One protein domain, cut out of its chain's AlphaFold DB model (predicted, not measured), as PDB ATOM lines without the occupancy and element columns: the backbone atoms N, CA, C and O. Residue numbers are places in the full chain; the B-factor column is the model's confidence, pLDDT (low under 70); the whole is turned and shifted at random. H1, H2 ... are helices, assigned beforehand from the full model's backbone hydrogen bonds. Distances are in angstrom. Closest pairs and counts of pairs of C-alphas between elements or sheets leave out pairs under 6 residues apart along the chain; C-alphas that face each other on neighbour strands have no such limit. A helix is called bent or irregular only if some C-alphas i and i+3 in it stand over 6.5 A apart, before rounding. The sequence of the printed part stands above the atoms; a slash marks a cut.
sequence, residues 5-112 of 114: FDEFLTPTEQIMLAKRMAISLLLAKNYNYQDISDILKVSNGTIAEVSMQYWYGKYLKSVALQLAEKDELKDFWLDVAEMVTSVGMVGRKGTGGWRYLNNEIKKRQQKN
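What this domain is: This is residues 5 to 112 of the 114 residues of an uncharacterized protein of uncultured bacterium (UniProt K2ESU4). The second half of H2 is the core of a helical body, with H3, H4 and H5 packed round it at crossing angles and H6 packed on H3. H7 sticks out as a free arm beyond H6, and little H1 sits by the beginning of H2. The printed part has 108 residues with seven named helices, H1 to H7 in chain order, and no named strand; the class is all helix. It is only just loose, close to compact, with a radius of gyration of the C-alphas of 15.7 A and spans of 43 by 33 by 28 A.

How they stand to each other: H2, residues 11 to 28, forms a helical hairpin with H3, residues 33 to 40: they touch at Ile 23 and Ile 36, C-alphas 6.6 A apart, at a steep tilt of 42 degrees, opposite ways. With residues 20 to 27 alone H2 touches H4, residues 44 to 56, closest at C-alphas 24 and 54, 6.3 A. With residues 21 to 28 alone it touches H5, residues 60 to 68, about perpendicular at 75 degrees, closest at C-alphas 25 and 64, 5.2 A. H4 and H5 touch only at the corner. H6, residues 73 to 90, touches H3 with residues 80 to 84 alone, closest at C-alphas 84 and 39, 5.5 A. H1, residues 5 to 8, is close to but not clearly touching H2, with C-alphas 5 and 14 7.6 A apart. H7, residues 97 to 111, is apart from H6. Every O i to N i+4 pair is within hydrogen-bond range in H2, H3, H4, H5 and H7, and 12 of 14 are in H6; H1 is too short for such a pair.

Where its parts are: H2 measures 26.2 A from C-alpha 11 at (61.805, 5.483, 89.096), H6 26.6 A, H7 21.4 A to C-alpha 111 at (99.972, 4.205, 68.099), and H4 17.7 A. H6 is neither bent nor irregular, but only just: C-alphas 87 and 90 are 6.5 A apart.

The domain as a whole: The C-alphas of Glu 7 and Lys 111 are the two farthest apart, 49.1 A. The printed part has no cut and no long link. Residues 89 to 97 and 99 to 112 stand free. The pLDDT is under 70 in residues 71 to 112.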
ATOM      1  N   PHE A   5      66.889   8.589  97.497       83.12
ATOM      2  CA  PHE A   5      66.321   8.853  96.174       83.12
ATOM      3  C   PHE A   5      65.160   7.924  95.801       83.12
ATOM      4  O   PHE A   5      64.285   8.359  95.063       83.12
ATOM      5  N   ASP A   6      65.114   6.697  96.317       85.44
ATOM      6  CA  ASP A   6      64.023   5.744  96.061       85.44
ATOM      7  C   ASP A   6      62.759   6.093  96.857       85.44
ATOM      8  O   ASP A   6      61.653   5.747  96.448       85.44
ATOM      9  N   GLU A   7      62.912   6.802  97.978       89.50
ATOM     10  CA  GLU A   7      61.785   7.315  98.763       89.50
ATOM     11  C   GLU A   7      61.262   8.657  98.236       89.50
ATOM     12  O   GLU A   7      60.069   8.936  98.346       89.50
ATOM     13  N   PHE A   8      62.140   9.496  97.674       91.62
ATOM     14  CA  PHE A   8      61.779  10.851  97.244       91.62
ATOM     15  C   PHE A   8      61.419  10.960  95.758       91.62
ATOM     16  O   PHE A   8      60.596  11.795  95.387       91.62
ATOM     17  N   LEU A   9      62.045  10.152  94.902       88.62
ATOM     18  CA  LEU A   9      61.856  10.199  93.458       88.62
ATOM     19  C   LEU A   9      61.232   8.901  92.973       88.62
ATOM     20  O   LEU A   9      61.684   7.804  93.303       88.62
ATOM     21  N   THR A  10      60.252   9.027  92.089       89.75
ATOM     22  CA  THR A  10      59.769   7.874  91.335       89.75
ATOM     23  C   THR A  10      60.874   7.338  90.415       89.75
ATOM     24  O   THR A  10      61.736   8.104  89.967       89.75
ATOM     25  N   PRO A  11      60.833   6.046  90.034       84.31
ATOM     26  CA  PRO A  11      61.805   5.483  89.096       84.31
ATOM     27  C   PRO A  11      61.924   6.300  87.798       84.31
ATOM     28  O   PRO A  11      63.014   6.504  87.268       84.31
ATOM     29  N   THR A  12      60.805   6.841  87.311       85.56
ATOM     30  CA  THR A  12      60.770   7.694  86.119       85.56
ATOM     31  C   THR A  12      61.502   9.020  86.333       85.56
ATOM     32  O   THR A  12      62.249   9.455  85.456       85.56
ATOM     33  N   GLU A  13      61.322   9.669  87.485       86.44
ATOM     34  CA  GLU A  13      61.991  10.935  87.810       86.44
ATOM     35  C   GLU A  13      63.496  10.757  87.986       86.44
ATOM     36  O   GLU A  13      64.260  11.598  87.510       86.44
ATOM     37  N   GLN A  14      63.936   9.644  88.579       84.69
ATOM     38  CA  GLN A  14      65.358   9.310  88.674       84.69
ATOM     39  C   GLN A  14      65.997   9.183  87.283       84.69
ATOM     40  O   GLN A  14      67.024   9.806  87.002       84.69
ATOM     41  N   ILE A  15      65.349   8.443  86.374       84.81
ATOM     42  CA  ILE A  15      65.818   8.283  84.989       84.81
ATOM     43  C   ILE A  15      65.849   9.636  84.270       84.81
ATOM     44  O   ILE A  15      66.814   9.952  83.571       84.81
ATOM     45  N   MET A  16      64.809  10.454  84.432       85.81
ATOM     46  CA  MET A  16      64.743  11.773  83.803       85.81
ATOM     47  C   MET A  16      65.824  12.719  84.331       85.81
ATOM     48  O   MET A  16      66.422  13.450  83.541       85.81
ATOM     49  N   LEU A  17      66.119  12.682  85.632       87.31
ATOM     50  CA  LEU A  17      67.203  13.455  86.235       87.31
ATOM     51  C   LEU A  17      68.562  13.045  85.651       87.31
ATOM     52  O   LEU A  17      69.314  13.905  85.189       87.31
ATOM     53  N   ALA A  18      68.835  11.739  85.582       87.31
ATOM     54  CA  ALA A  18      70.063  11.206  84.999       87.31
ATOM     55  C   ALA A  18      70.220  11.605  83.520       87.31
ATOM     56  O   ALA A  18      71.274  12.091  83.107       87.31
ATOM     57  N   LYS A  19      69.154  11.487  82.717       88.75
ATOM     58  CA  LYS A  19      69.178  11.891  81.302       88.75
ATOM     59  C   LYS A  19      69.412  13.390  81.127       88.75
ATOM     60  O   LYS A  19      70.192  13.776  80.264       88.75
ATOM     61  N   ARG A  20      68.788  14.244  81.946       91.44
ATOM     62  CA  ARG A  20      69.015  15.704  81.912       91.44
ATOM     63  C   ARG A  20      70.473  16.057  82.213       91.44
ATOM     64  O   ARG A  20      71.038  16.912  81.534       91.44
ATOM     65  N   MET A  21      71.091  15.361  83.168       90.00
ATOM     66  CA  MET A  21      72.519  15.490  83.471       90.00
ATOM     67  C   MET A  21      73.395  15.046  82.288       90.00
ATOM     68  O   MET A  21      74.335  15.732  81.903       90.00
ATOM     69  N   ALA A  22      73.063  13.920  81.655       89.12
ATOM     70  CA  ALA A  22      73.798  13.433  80.491       89.12
ATOM     71  C   ALA A  22      73.701  14.396  79.291       89.12
ATOM     72  O   ALA A  22      74.698  14.619  78.604       89.12
ATOM     73  N   ILE A  23      72.535  15.021  79.066       92.31
ATOM     74  CA  ILE A  23      72.358  16.052  78.030       92.31
ATOM     75  C   ILE A  23      73.308  17.229  78.280       92.31
ATOM     76  O   ILE A  23      73.987  17.655  77.349       92.31
ATOM     77  N   SER A  24      73.397  17.754  79.508       92.38
ATOM     78  CA  SER A  24      74.272  18.903  79.791       92.38
ATOM     79  C   SER A  24      75.756  18.576  79.596       92.38
ATOM     80  O   SER A  24      76.496  19.408  79.074       92.38
ATOM     81  N   LEU A  25      76.181  17.353  79.925       89.81
ATOM     82  CA  LEU A  25      77.542  16.867  79.668       89.81
ATOM     83  C   LEU A  25      77.837  16.730  78.165       89.81
ATOM     84  O   LEU A  25      78.903  17.135  77.703       89.81
ATOM     85  N   LEU A  26      76.892  16.196  77.387       86.81
ATOM     86  CA  LEU A  26      77.004  16.110  75.927       86.81
ATOM     87  C   LEU A  26      77.058  17.502  75.279       86.81
ATOM     88  O   LEU A  26      77.870  17.734  74.384       86.81
ATOM     89  N   LEU A  27      76.250  18.449  75.761       90.62
ATOM     90  CA  LEU A  27      76.294  19.846  75.315       90.62
ATOM     91  C   LEU A  27      77.633  20.508  75.663       90.62
ATOM     92  O   LEU A  27      78.188  21.225  74.835       90.62
ATOM     93  N   ALA A  28      78.193  20.232  76.846       88.19
ATOM     94  CA  ALA A  28      79.523  20.704  77.234       88.19
ATOM     95  C   ALA A  28      80.631  20.171  76.314       88.19
ATOM     96  O   ALA A  28      81.589  20.885  76.024       88.19
ATOM     97  N   LYS A  29      80.460  18.954  75.790       83.94
ATOM     98  CA  LYS A  29      81.335  18.354  74.772       83.94
ATOM     99  C   LYS A  29      80.972  18.724  73.329       83.94
ATOM    100  O   LYS A  29      81.555  18.167  72.403       83.94
ATOM    101  N   ASN A  30      80.055  19.671  73.133       85.25
ATOM    102  CA  ASN A  30      79.665  20.214  71.833       85.25
ATOM    103  C   ASN A  30      78.990  19.201  70.879       85.25
ATOM    104  O   ASN A  30      79.122  19.309  69.660       85.25
ATOM    105  N   TYR A  31      78.259  18.221  71.419       85.12
ATOM    106  CA  TYR A  31      77.406  17.337  70.614       85.12
ATOM    107  C   TYR A  31      76.175  18.086  70.083       85.12
ATOM    108  O   TYR A  31      75.628  18.968  70.750       85.12
ATOM    109  N   ASN A  32      75.708  17.712  68.888       87.75
ATOM    110  CA  ASN A  32      74.491  18.279  68.310       87.75
ATOM    111  C   ASN A  32      73.226  17.587  68.868       87.75
ATOM    112  O   ASN A  32      73.286  16.525  69.485       87.75
ATOM    113  N   TYR A  33      72.056  18.186  68.640       89.69
ATOM    114  CA  TYR A  33      70.789  17.679  69.185       89.69
ATOM    115  C   TYR A  33      70.406  16.298  68.651       89.69
ATOM    116  O   TYR A  33      69.805  15.515  69.383       89.69
ATOM    117  N   GLN A  34      70.744  15.997  67.397       84.19
ATOM    118  CA  GLN A  34      70.413  14.717  66.783       84.19
ATOM    119  C   GLN A  34      71.197  13.588  67.456       84.19
ATOM    120  O   GLN A  34      70.598  12.609  67.892       84.19
ATOM    121  N   ASP A  35      72.501  13.782  67.658       83.25
ATOM    122  CA  ASP A  35      73.353  12.818  68.351       83.25
ATOM    123  C   ASP A  35      72.866  12.597  69.788       83.25
ATOM    124  O   ASP A  35      72.733  11.463  70.238       83.25
ATOM    125  N   ILE A  36      72.535  13.675  70.508       86.00
ATOM    126  CA  ILE A  36      72.028  13.592  71.887       86.00
ATOM    127  C   ILE A  36      70.704  12.818  71.944       86.00
ATOM    128  O   ILE A  36      70.514  11.977  72.828       86.00
ATOM    129  N   SER A  37      69.798  13.083  71.001       86.06
ATOM    130  CA  SER A  37      68.514  12.390  70.867       86.06
ATOM    131  C   SER A  37      68.718  10.895  70.624       86.06
ATOM    132  O   SER A  37      68.137  10.058  71.322       86.06
ATOM    133  N   ASP A  38      69.617  10.552  69.703       81.69
ATOM    134  CA  ASP A  38      69.900   9.172  69.326       81.69
ATOM    135  C   ASP A  38      70.620   8.393  70.433       81.69
ATOM    136  O   ASP A  38      70.325   7.208  70.623       81.69
ATOM    137  N   ILE A  39      71.499   9.052  71.191       80.25
ATOM    138  CA  ILE A  39      72.223   8.482  72.332       80.25
ATOM    139  C   ILE A  39      71.255   8.243  73.502       80.25
ATOM    140  O   ILE A  39      71.079   7.116  73.960       80.25
ATOM    141  N   LEU A  40      70.581   9.287  73.987       83.94
ATOM    142  CA  LEU A  40      69.823   9.216  75.244       83.94
ATOM    143  C   LEU A  40      68.359   8.789  75.067       83.94
ATOM    144  O   LEU A  40      67.640   8.613  76.062       83.94
ATOM    145  N   LYS A  41      67.907   8.618  73.818       84.88
ATOM    146  CA  LYS A  41      66.510   8.334  73.451       84.88
ATOM    147  C   LYS A  41      65.559   9.336  74.106       84.88
ATOM    148  O   LYS A  41      64.650   8.965  74.850       84.88
ATOM    149  N   VAL A  42      65.835  10.618  73.888       86.44
ATOM    150  CA  VAL A  42      65.052  11.750  74.404       86.44
ATOM    151  C   VAL A  42      64.552  12.604  73.251       86.44
ATOM    152  O   VAL A  42      65.195  12.690  72.213       86.44
ATOM    153  N   SER A  43      63.403  13.253  73.427       90.31
ATOM    154  CA  SER A  43      62.866  14.138  72.393       90.31
ATOM    155  C   SER A  43      63.718  15.403  72.226       90.31
ATOM    156  O   SER A  43      64.288  15.912  73.196       90.31
ATOM    157  N   ASN A  44      63.711  15.984  71.025       91.88
ATOM    158  CA  ASN A  44      64.353  17.280  70.776       91.88
ATOM    159  C   ASN A  44      63.783  18.400  71.660       91.88
ATOM    160  O   ASN A  44      64.520  19.309  72.029       91.88
ATOM    161  N   GLY A  45      62.504  18.324  72.048       95.06
ATOM    162  CA  GLY A  45      61.898  19.273  72.989       95.06
ATOM    163  C   GLY A  45      62.543  19.204  74.375       95.06
ATOM    164  O   GLY A  45      62.872  20.234  74.955       95.06
ATOM    165  N   THR A  46      62.822  17.992  74.863       93.62
ATOM    166  CA  THR A  46      63.543  17.778  76.127       93.62
ATOM    167  C   THR A  46      64.966  18.325  76.057       93.62
ATOM    168  O   THR A  46      65.425  18.976  76.992       93.62
ATOM    169  N   ILE A  47      65.665  18.098  74.940       95.50
ATOM    170  CA  ILE A  47      67.021  18.627  74.735       95.50
ATOM    171  C   ILE A  47      66.997  20.156  74.713       95.50
ATOM    172  O   ILE A  47      67.848  20.779  75.339       95.50
ATOM    173  N   ALA A  48      66.013  20.759  74.042       96.06
ATOM    174  CA  ALA A  48      65.857  22.207  73.979       96.06
ATOM    175  C   ALA A  48      65.592  22.828  75.360       96.06
ATOM    176  O   ALA A  48      66.185  23.846  75.701       96.06
ATOM    177  N   GLU A  49      64.749  22.210  76.187       95.31
ATOM    178  CA  GLU A  49      64.498  22.691  77.549       95.31
ATOM    179  C   GLU A  49      65.778  22.663  78.401       95.31
ATOM    180  O   GLU A  49      66.121  23.640  79.073       95.31
ATOM    181  N   VAL A  50      66.534  21.564  78.329       94.94
ATOM    182  CA  VAL A  50      67.796  21.424  79.067       94.94
ATOM    183  C   VAL A  50      68.870  22.357  78.521       94.94
ATOM    184  O   VAL A  50      69.630  22.927  79.301       94.94
ATOM    185  N   SER A  51      68.939  22.560  77.207       95.31
ATOM    186  CA  SER A  51      69.916  23.469  76.613       95.31
ATOM    187  C   SER A  51      69.647  24.918  77.006       95.31
ATOM    188  O   SER A  51      70.597  25.646  77.280       95.31
ATOM    189  N   MET A  52      68.381  25.325  77.137       95.69
ATOM    190  CA  MET A  52      68.029  26.641  77.671       95.69
ATOM    191  C   MET A  52      68.569  26.815  79.095       95.69
ATOM    192  O   MET A  52      69.200  27.828  79.397       95.69
ATOM    193  N   GLN A  53      68.408  25.805  79.952       93.81
ATOM    194  CA  GLN A  53      68.972  25.813  81.308       93.81
ATOM    195  C   GLN A  53      70.504  25.743  81.318       93.81
ATOM    196  O   GLN A  53      71.149  26.303  82.200       93.81
ATOM    197  N   TYR A  54      71.105  25.069  80.344       94.12
ATOM    198  CA  TYR A  54      72.552  24.992  80.210       94.12
ATOM    199  C   TYR A  54      73.141  26.342  79.775       94.12
ATOM    200  O   TYR A  54      74.060  26.844  80.406       94.12
ATOM    201  N   TRP A  55      72.608  26.982  78.736       91.62
ATOM    202  CA  TRP A  55      73.184  28.218  78.203       91.62
ATOM    203  C   TRP A  55      72.835  29.461  79.018       91.62
ATOM    204  O   TRP A  55      73.688  30.336  79.170       91.62
ATOM    205  N   TYR A  56      71.611  29.529  79.543       93.38
ATOM    206  CA  TYR A  56      71.076  30.723  80.205       93.38
ATOM    207  C   TYR A  56      70.816  30.530  81.703       93.38
ATOM    208  O   TYR A  56      70.538  31.499  82.408       93.38
ATOM    209  N   GLY A  57      70.889  29.297  82.207       88.94
ATOM    210  CA  GLY A  57      70.719  29.009  83.627       88.94
ATOM    211  C   GLY A  57      71.970  29.305  84.452       88.94
ATOM    212  O   GLY A  57      73.063  29.553  83.944       88.94
ATOM    213  N   LYS A  58      71.802  29.271  85.776       85.75
ATOM    214  CA  LYS A  58      72.815  29.764  86.720       85.75
ATOM    215  C   LYS A  58      73.908  28.746  87.070       85.75
ATOM    216  O   LYS A  58      75.036  29.144  87.334       85.75
ATOM    217  N   TYR A  59      73.579  27.451  87.093       86.88
ATOM    218  CA  TYR A  59      74.455  26.425  87.687       86.88
ATOM    219  C   TYR A  59      74.709  25.203  86.796       86.88
ATOM    220  O   TYR A  59      75.738  24.551  86.935       86.88
ATOM    221  N   LEU A  60      73.808  24.876  85.863       87.00
ATOM    222  CA  LEU A  60      73.901  23.618  85.114       87.00
ATOM    223  C   LEU A  60      75.167  23.544  84.247       87.00
ATOM    224  O   LEU A  60      75.798  22.493  84.167       87.00
ATOM    225  N   LYS A  61      75.568  24.665  83.643       89.19
ATOM    226  CA  LYS A  61      76.786  24.749  82.834       89.19
ATOM    227  C   LYS A  61      78.060  24.581  83.641       89.19
ATOM    228  O   LYS A  61      78.932  23.831  83.222       89.19
ATOM    229  N   SER A  62      78.184  25.265  84.777       89.31
ATOM    230  CA  SER A  62      79.393  25.171  85.601       89.31
ATOM    231  C   SER A  62      79.572  23.760  86.148       89.31
ATOM    232  O   SER A  62      80.671  23.221  86.067       89.31
ATOM    233  N   VAL A  63      78.490  23.131  86.613       88.56
ATOM    234  CA  VAL A  63      78.512  21.738  87.076       88.56
ATOM    235  C   VAL A  63      78.885  20.788  85.937       88.56
ATOM    236  O   VAL A  63      79.756  19.942  86.110       88.56
ATOM    237  N   ALA A  64      78.275  20.944  84.759       86.62
ATOM    238  CA  ALA A  64      78.581  20.100  83.608       86.62
ATOM    239  C   ALA A  64      80.040  20.241  83.146       86.62
ATOM    240  O   ALA A  64      80.669  19.233  82.851       86.62
ATOM    241  N   LEU A  65      80.595  21.457  83.122       85.94
ATOM    242  CA  LEU A  65      81.997  21.692  82.759       85.94
ATOM    243  C   LEU A  65      82.967  21.113  83.797       85.94
ATOM    244  O   LEU A  65      83.903  20.415  83.426       85.94
ATOM    245  N   GLN A  66      82.706  21.323  85.090       86.12
ATOM    246  CA  GLN A  66      83.531  20.756  86.163       86.12
ATOM    247  C   GLN A  66      83.538  19.229  86.143       86.12
ATOM    248  O   GLN A  66      84.553  18.605  86.434       86.12
ATOM    249  N   LEU A  67      82.399  18.619  85.822       81.44
ATOM    250  CA  LEU A  67      82.325  17.178  85.648       81.44
ATOM    251  C   LEU A  67      83.053  16.755  84.376       81.44
ATOM    252  O   LEU A  67      83.817  15.801  84.445       81.44
ATOM    253  N   ALA A  68      82.869  17.476  83.259       75.94
ATOM    254  CA  ALA A  68      83.517  17.215  81.967       75.94
ATOM    255  C   ALA A  68      85.047  17.101  82.061       75.94
ATOM    256  O   ALA A  68      85.637  16.329  81.304       75.94
ATOM    257  N   GLU A  69      85.660  17.848  82.980       76.50
ATOM    258  CA  GLU A  69      87.105  17.882  83.222       76.50
ATOM    259  C   GLU A  69      87.631  16.720  84.081       76.50
ATOM    260  O   GLU A  69      88.835  16.477  84.091       76.50
ATOM    261  N   LYS A  70      86.770  15.980  84.793       75.19
ATOM    262  CA  LYS A  70      87.208  14.854  85.628       75.19
ATOM    263  C   LYS A  70      87.423  13.594  84.788       75.19
ATOM    264  O   LYS A  70      86.514  13.142  84.092       75.19
ATOM    265  N   ASP A  71      88.593  12.969  84.937       58.31
ATOM    266  CA  ASP A  71      88.958  11.706  84.265       58.31
ATOM    267  C   ASP A  71      87.992  10.542  84.578       58.31
ATOM    268  O   ASP A  71      87.803   9.648  83.751       58.31
ATOM    269  N   GLU A  72      87.301  10.595  85.722       61.91
ATOM    270  CA  GLU A  72      86.261   9.640  86.147       61.91
ATOM    271  C   GLU A  72      85.050   9.586  85.200       61.91
ATOM    272  O   GLU A  72      84.304   8.609  85.185       61.91
ATOM    273  N   LEU A  73      84.854  10.596  84.346       64.25
ATOM    274  CA  LEU A  73      83.789  10.538  83.348       64.25
ATOM    275  C   LEU A  73      84.006   9.459  82.296       64.25
ATOM    276  O   LEU A  73      83.065   9.141  81.573       64.25
ATOM    277  N   LYS A  74      85.217   8.922  82.153       62.56
ATOM    278  CA  LYS A  74      85.489   7.866  81.179       62.56
ATOM    279  C   LYS A  74      84.607   6.640  81.423       62.56
ATOM    280  O   LYS A  74      84.069   6.108  80.455       62.56
ATOM    281  N   ASP A  75      84.389   6.283  82.685       65.56
ATOM    282  CA  ASP A  75      83.522   5.170  83.076       65.56
ATOM    283  C   ASP A  75      82.048   5.522  82.846       65.56
ATOM    284  O   ASP A  75      81.330   4.760  82.211       65.56
ATOM    285  N   PHE A  76      81.629   6.751  83.168       68.25
ATOM    286  CA  PHE A  76      80.297   7.251  82.800       68.25
ATOM    287  C   PHE A  76      80.041   7.202  81.281       68.25
ATOM    288  O   PHE A  76      78.944   6.872  80.840       68.25
ATOM    289  N   TRP A  77      81.041   7.519  80.450       66.25
ATOM    290  CA  TRP A  77      80.924   7.411  78.992       66.25
ATOM    291  C   TRP A  77      80.858   5.964  78.513       66.25
ATOM    292  O   TRP A  77      80.172   5.706  77.524       66.25
ATOM    293  N   LEU A  78      81.547   5.040  79.187       64.50
ATOM    294  CA  LEU A  78      81.435   3.607  78.922       64.50
ATOM    295  C   LEU A  78      80.036   3.100  79.284       64.50
ATOM    296  O   LEU A  78      79.421   2.447  78.449       64.50
ATOM    297  N   ASP A  79      79.491   3.509  80.429       64.44
ATOM    298  CA  ASP A  79      78.143   3.144  80.876       64.44
ATOM    299  C   ASP A  79      77.059   3.727  79.963       64.44
ATOM    300  O   ASP A  79      76.116   3.041  79.565       64.44
ATOM    301  N   VAL A  80      77.196   4.996  79.559       65.50
ATOM    302  CA  VAL A  80      76.297   5.610  78.571       65.50
ATOM    303  C   VAL A  80      76.420   4.890  77.234       65.50
ATOM    304  O   VAL A  80      75.398   4.609  76.615       65.50
ATOM    305  N   ALA A  81      77.627   4.544  76.783       60.97
ATOM    306  CA  ALA A  81      77.817   3.783  75.551       60.97
ATOM    307  C   ALA A  81      77.213   2.370  75.644       60.97
ATOM    308  O   ALA A  81      76.568   1.921  74.696       60.97
ATOM    309  N   GLU A  82      77.353   1.680  76.774       61.78
ATOM    310  CA  GLU A  82      76.744   0.374  77.040       61.78
ATOM    311  C   GLU A  82      75.209   0.466  77.074       61.78
ATOM    312  O   GLU A  82      74.506  -0.339  76.458       61.78
ATOM    313  N   MET A  83      74.661   1.514  77.687       55.00
ATOM    314  CA  MET A  83      73.225   1.794  77.688       55.00
ATOM    315  C   MET A  83      72.704   2.120  76.278       55.00
ATOM    316  O   MET A  83      71.689   1.583  75.845       55.00
ATOM    317  N   VAL A  84      73.398   2.967  75.515       53.72
ATOM    318  CA  VAL A  84      73.022   3.324  74.133       53.72
ATOM    319  C   VAL A  84      73.063   2.102  73.232       53.72
ATOM    320  O   VAL A  84      72.224   1.947  72.347       53.72
ATOM    321  N   THR A  85      74.042   1.230  73.438       54.66
ATOM    322  CA  THR A  85      74.216   0.036  72.620       54.66
ATOM    323  C   THR A  85      73.238  -1.073  72.982       54.66
ATOM    324  O   THR A  85      72.692  -1.697  72.071       54.66
ATOM    325  N   SER A  86      72.940  -1.272  74.267       53.50
ATOM    326  CA  SER A  86      71.904  -2.206  74.726       53.50
ATOM    327  C   SER A  86      70.500  -1.754  74.311       53.50
ATOM    328  O   SER A  86      69.713  -2.560  73.816       53.50
ATOM    329  N   VAL A  87      70.200  -0.453  74.394       47.69
ATOM    330  CA  VAL A  87      68.925   0.127  73.927       47.69
ATOM    331  C   VAL A  87      68.877   0.239  72.391       47.69
ATOM    332  O   VAL A  87      67.813   0.150  71.777       47.69
ATOM    333  N   GLY A  88      70.031   0.378  71.736       42.75
ATOM    334  CA  GLY A  88      70.190   0.506  70.284       42.75
ATOM    335  C   GLY A  88      69.934  -0.772  69.477       42.75
ATOM    336  O   GLY A  88      69.870  -0.701  68.250       42.75
ATOM    337  N   MET A  89      69.735  -1.928  70.122       39.31
ATOM    338  CA  MET A  89      69.449  -3.189  69.423       39.31
ATOM    339  C   MET A  89      67.973  -3.406  69.048       39.31
ATOM    340  O   MET A  89      67.683  -4.338  68.303       39.31
ATOM    341  N   VAL A  90      67.037  -2.540  69.459       40.28
ATOM    342  CA  VAL A  90      65.600  -2.735  69.145       40.28
ATOM    343  C   VAL A  90      65.133  -2.011  67.871       40.28
ATOM    344  O   VAL A  90      64.012  -2.226  67.417       40.28
ATOM    345  N   GLY A  91      65.963  -1.216  67.182       37.47
ATOM    346  CA  GLY A  91      65.437  -0.536  65.991       37.47
ATOM    347  C   GLY A  91      66.411   0.200  65.091       37.47
ATOM    348  O   GLY A  91      66.383   1.423  65.059       37.47
ATOM    349  N   ARG A  92      67.177  -0.543  64.284       32.78
ATOM    350  CA  ARG A  92      67.288  -0.410  62.809       32.78
ATOM    351  C   ARG A  92      68.581  -1.073  62.312       32.78
ATOM    352  O   ARG A  92      69.678  -0.750  62.742       32.78
ATOM    353  N   LYS A  93      68.387  -2.017  61.386       38.69
ATOM    354  CA  LYS A  93      69.362  -2.720  60.532       38.69
ATOM    355  C   LYS A  93      70.707  -1.996  60.325       38.69
ATOM    356  O   LYS A  93      70.718  -0.902  59.772       38.69
ATOM    357  N   GLY A  94      71.813  -2.714  60.564       35.19
ATOM    358  CA  GLY A  94      73.038  -2.548  59.764       35.19
ATOM    359  C   GLY A  94      74.374  -2.457  60.513       35.19
ATOM    360  O   GLY A  94      75.036  -1.435  60.439       35.19
ATOM    361  N   THR A  95      74.779  -3.515  61.218       44.44
ATOM    362  CA  THR A  95      76.071  -4.250  61.116       44.44
ATOM    363  C   THR A  95      77.420  -3.529  60.815       44.44
ATOM    364  O   THR A  95      78.386  -4.204  60.465       44.44
ATOM    365  N   GLY A  96      77.565  -2.206  60.961       46.03
ATOM    366  CA  GLY A  96      78.791  -1.461  60.600       46.03
ATOM    367  C   GLY A  96      79.486  -0.710  61.745       46.03
ATOM    368  O   GLY A  96      80.717  -0.683  61.804       46.03
ATOM    369  N   GLY A  97      78.724  -0.142  62.687       49.56
ATOM    370  CA  GLY A  97      79.259   0.778  63.707       49.56
ATOM    371  C   GLY A  97      80.248   0.133  64.684       49.56
ATOM    372  O   GLY A  97      81.320   0.676  64.944       49.56
ATOM    373  N   TRP A  98      79.941  -1.079  65.150       43.06
ATOM    374  CA  TRP A  98      80.780  -1.825  66.096       43.06
ATOM    375  C   TRP A  98      82.145  -2.218  65.534       43.06
ATOM    376  O   TRP A  98      83.153  -2.186  66.241       43.06
ATOM    377  N   ARG A  99      82.196  -2.577  64.247       48.53
ATOM    378  CA  ARG A  99      83.440  -2.997  63.592       48.53
ATOM    379  C   ARG A  99      84.362  -1.803  63.348       48.53
ATOM    380  O   ARG A  99      85.575  -1.948  63.460       48.53
ATOM    381  N   TYR A 100      83.790  -0.630  63.071       53.81
ATOM    382  CA  TYR A 100      84.524   0.628  62.945       53.81
ATOM    383  C   TYR A 100      85.122   1.073  64.288       53.81
ATOM    384  O   TYR A 100      86.336   1.237  64.380       53.81
ATOM    385  N   LEU A 101      84.308   1.156  65.345       50.75
ATOM    386  CA  LEU A 101      84.759   1.572  66.681       50.75
ATOM    387  C   LEU A 101      85.844   0.651  67.254       50.75
ATOM    388  O   LEU A 101      86.867   1.135  67.734       50.75
ATOM    389  N   ASN A 102      85.678  -0.671  67.143       55.78
ATOM    390  CA  ASN A 102      86.668  -1.623  67.654       55.78
ATOM    391  C   ASN A 102      87.998  -1.550  66.874       55.78
ATOM    392  O   ASN A 102      89.077  -1.685  67.449       55.78
ATOM    393  N   ASN A 103      87.943  -1.273  65.567       61.53
ATOM    394  CA  ASN A 103      89.144  -1.054  64.760       61.53
ATOM    395  C   ASN A 103      89.841   0.275  65.096       61.53
ATOM    396  O   ASN A 103      91.070   0.329  65.103       61.53
ATOM    397  N   GLU A 104      89.085   1.330  65.396       58.47
ATOM    398  CA  GLU A 104      89.630   2.647  65.737       58.47
ATOM    399  C   GLU A 104      90.300   2.640  67.123       58.47
ATOM    400  O   GLU A 104      91.403   3.166  67.291       58.47
ATOM    401  N   ILE A 105      89.685   1.967  68.101       65.75
ATOM    402  CA  ILE A 105      90.237   1.788  69.453       65.75
ATOM    403  C   ILE A 105      91.536   0.973  69.399       65.75
ATOM    404  O   ILE A 105      92.541   1.385  69.979       65.75
ATOM    405  N   LYS A 106      91.564  -0.125  68.628       64.12
ATOM    406  CA  LYS A 106      92.780  -0.930  68.428       64.12
ATOM    407  C   LYS A 106      93.908  -0.135  67.764       64.12
ATOM    408  O   LYS A 106      95.051  -0.241  68.195       64.12
ATOM    409  N   LYS A 107      93.605   0.714  66.775       64.56
ATOM    410  CA  LYS A 107      94.606   1.586  66.127       64.56
ATOM    411  C   LYS A 107      95.183   2.641  67.070       64.56
ATOM    412  O   LYS A 107      96.363   2.961  66.956       64.56
ATOM    413  N   ARG A 108      94.377   3.186  67.986       58.16
ATOM    414  CA  ARG A 108      94.849   4.159  68.987       58.16
ATOM    415  C   ARG A 108      95.722   3.502  70.055       58.16
ATOM    416  O   ARG A 108      96.743   4.074  70.411       58.16
ATOM    417  N   GLN A 109      95.391   2.282  70.479       59.16
ATOM    418  CA  GLN A 109      96.227   1.501  71.401       59.16
ATOM    419  C   GLN A 109      97.562   1.066  70.772       59.16
ATOM    420  O   GLN A 109      98.555   0.952  71.474       59.16
ATOM    421  N   GLN A 110      97.616   0.884  69.447       56.59
ATOM    422  CA  GLN A 110      98.852   0.535  68.732       56.59
ATOM    423  C   GLN A 110      99.752   1.737  68.395       56.59
ATOM    424  O   GLN A 110     100.925   1.540  68.087       56.59
ATOM    425  N   LYS A 111      99.227   2.972  68.430       51.09
ATOM    426  CA  LYS A 111      99.972   4.205  68.099       51.09
ATOM    427  C   LYS A 111     100.610   4.923  69.293       51.09
ATOM    428  O   LYS A 111     101.420   5.809  69.050       51.09
ATOM    429  N   ASN A 112     100.330   4.500  70.527       47.34
ATOM    430  CA  ASN A 112     101.135   4.859  71.700       47.34
ATOM    431  C   ASN A 112     101.933   3.641  72.193       47.34
ATOM    432  O   ASN A 112     101.549   3.026  73.186       47.34
TER     433      ASN A 112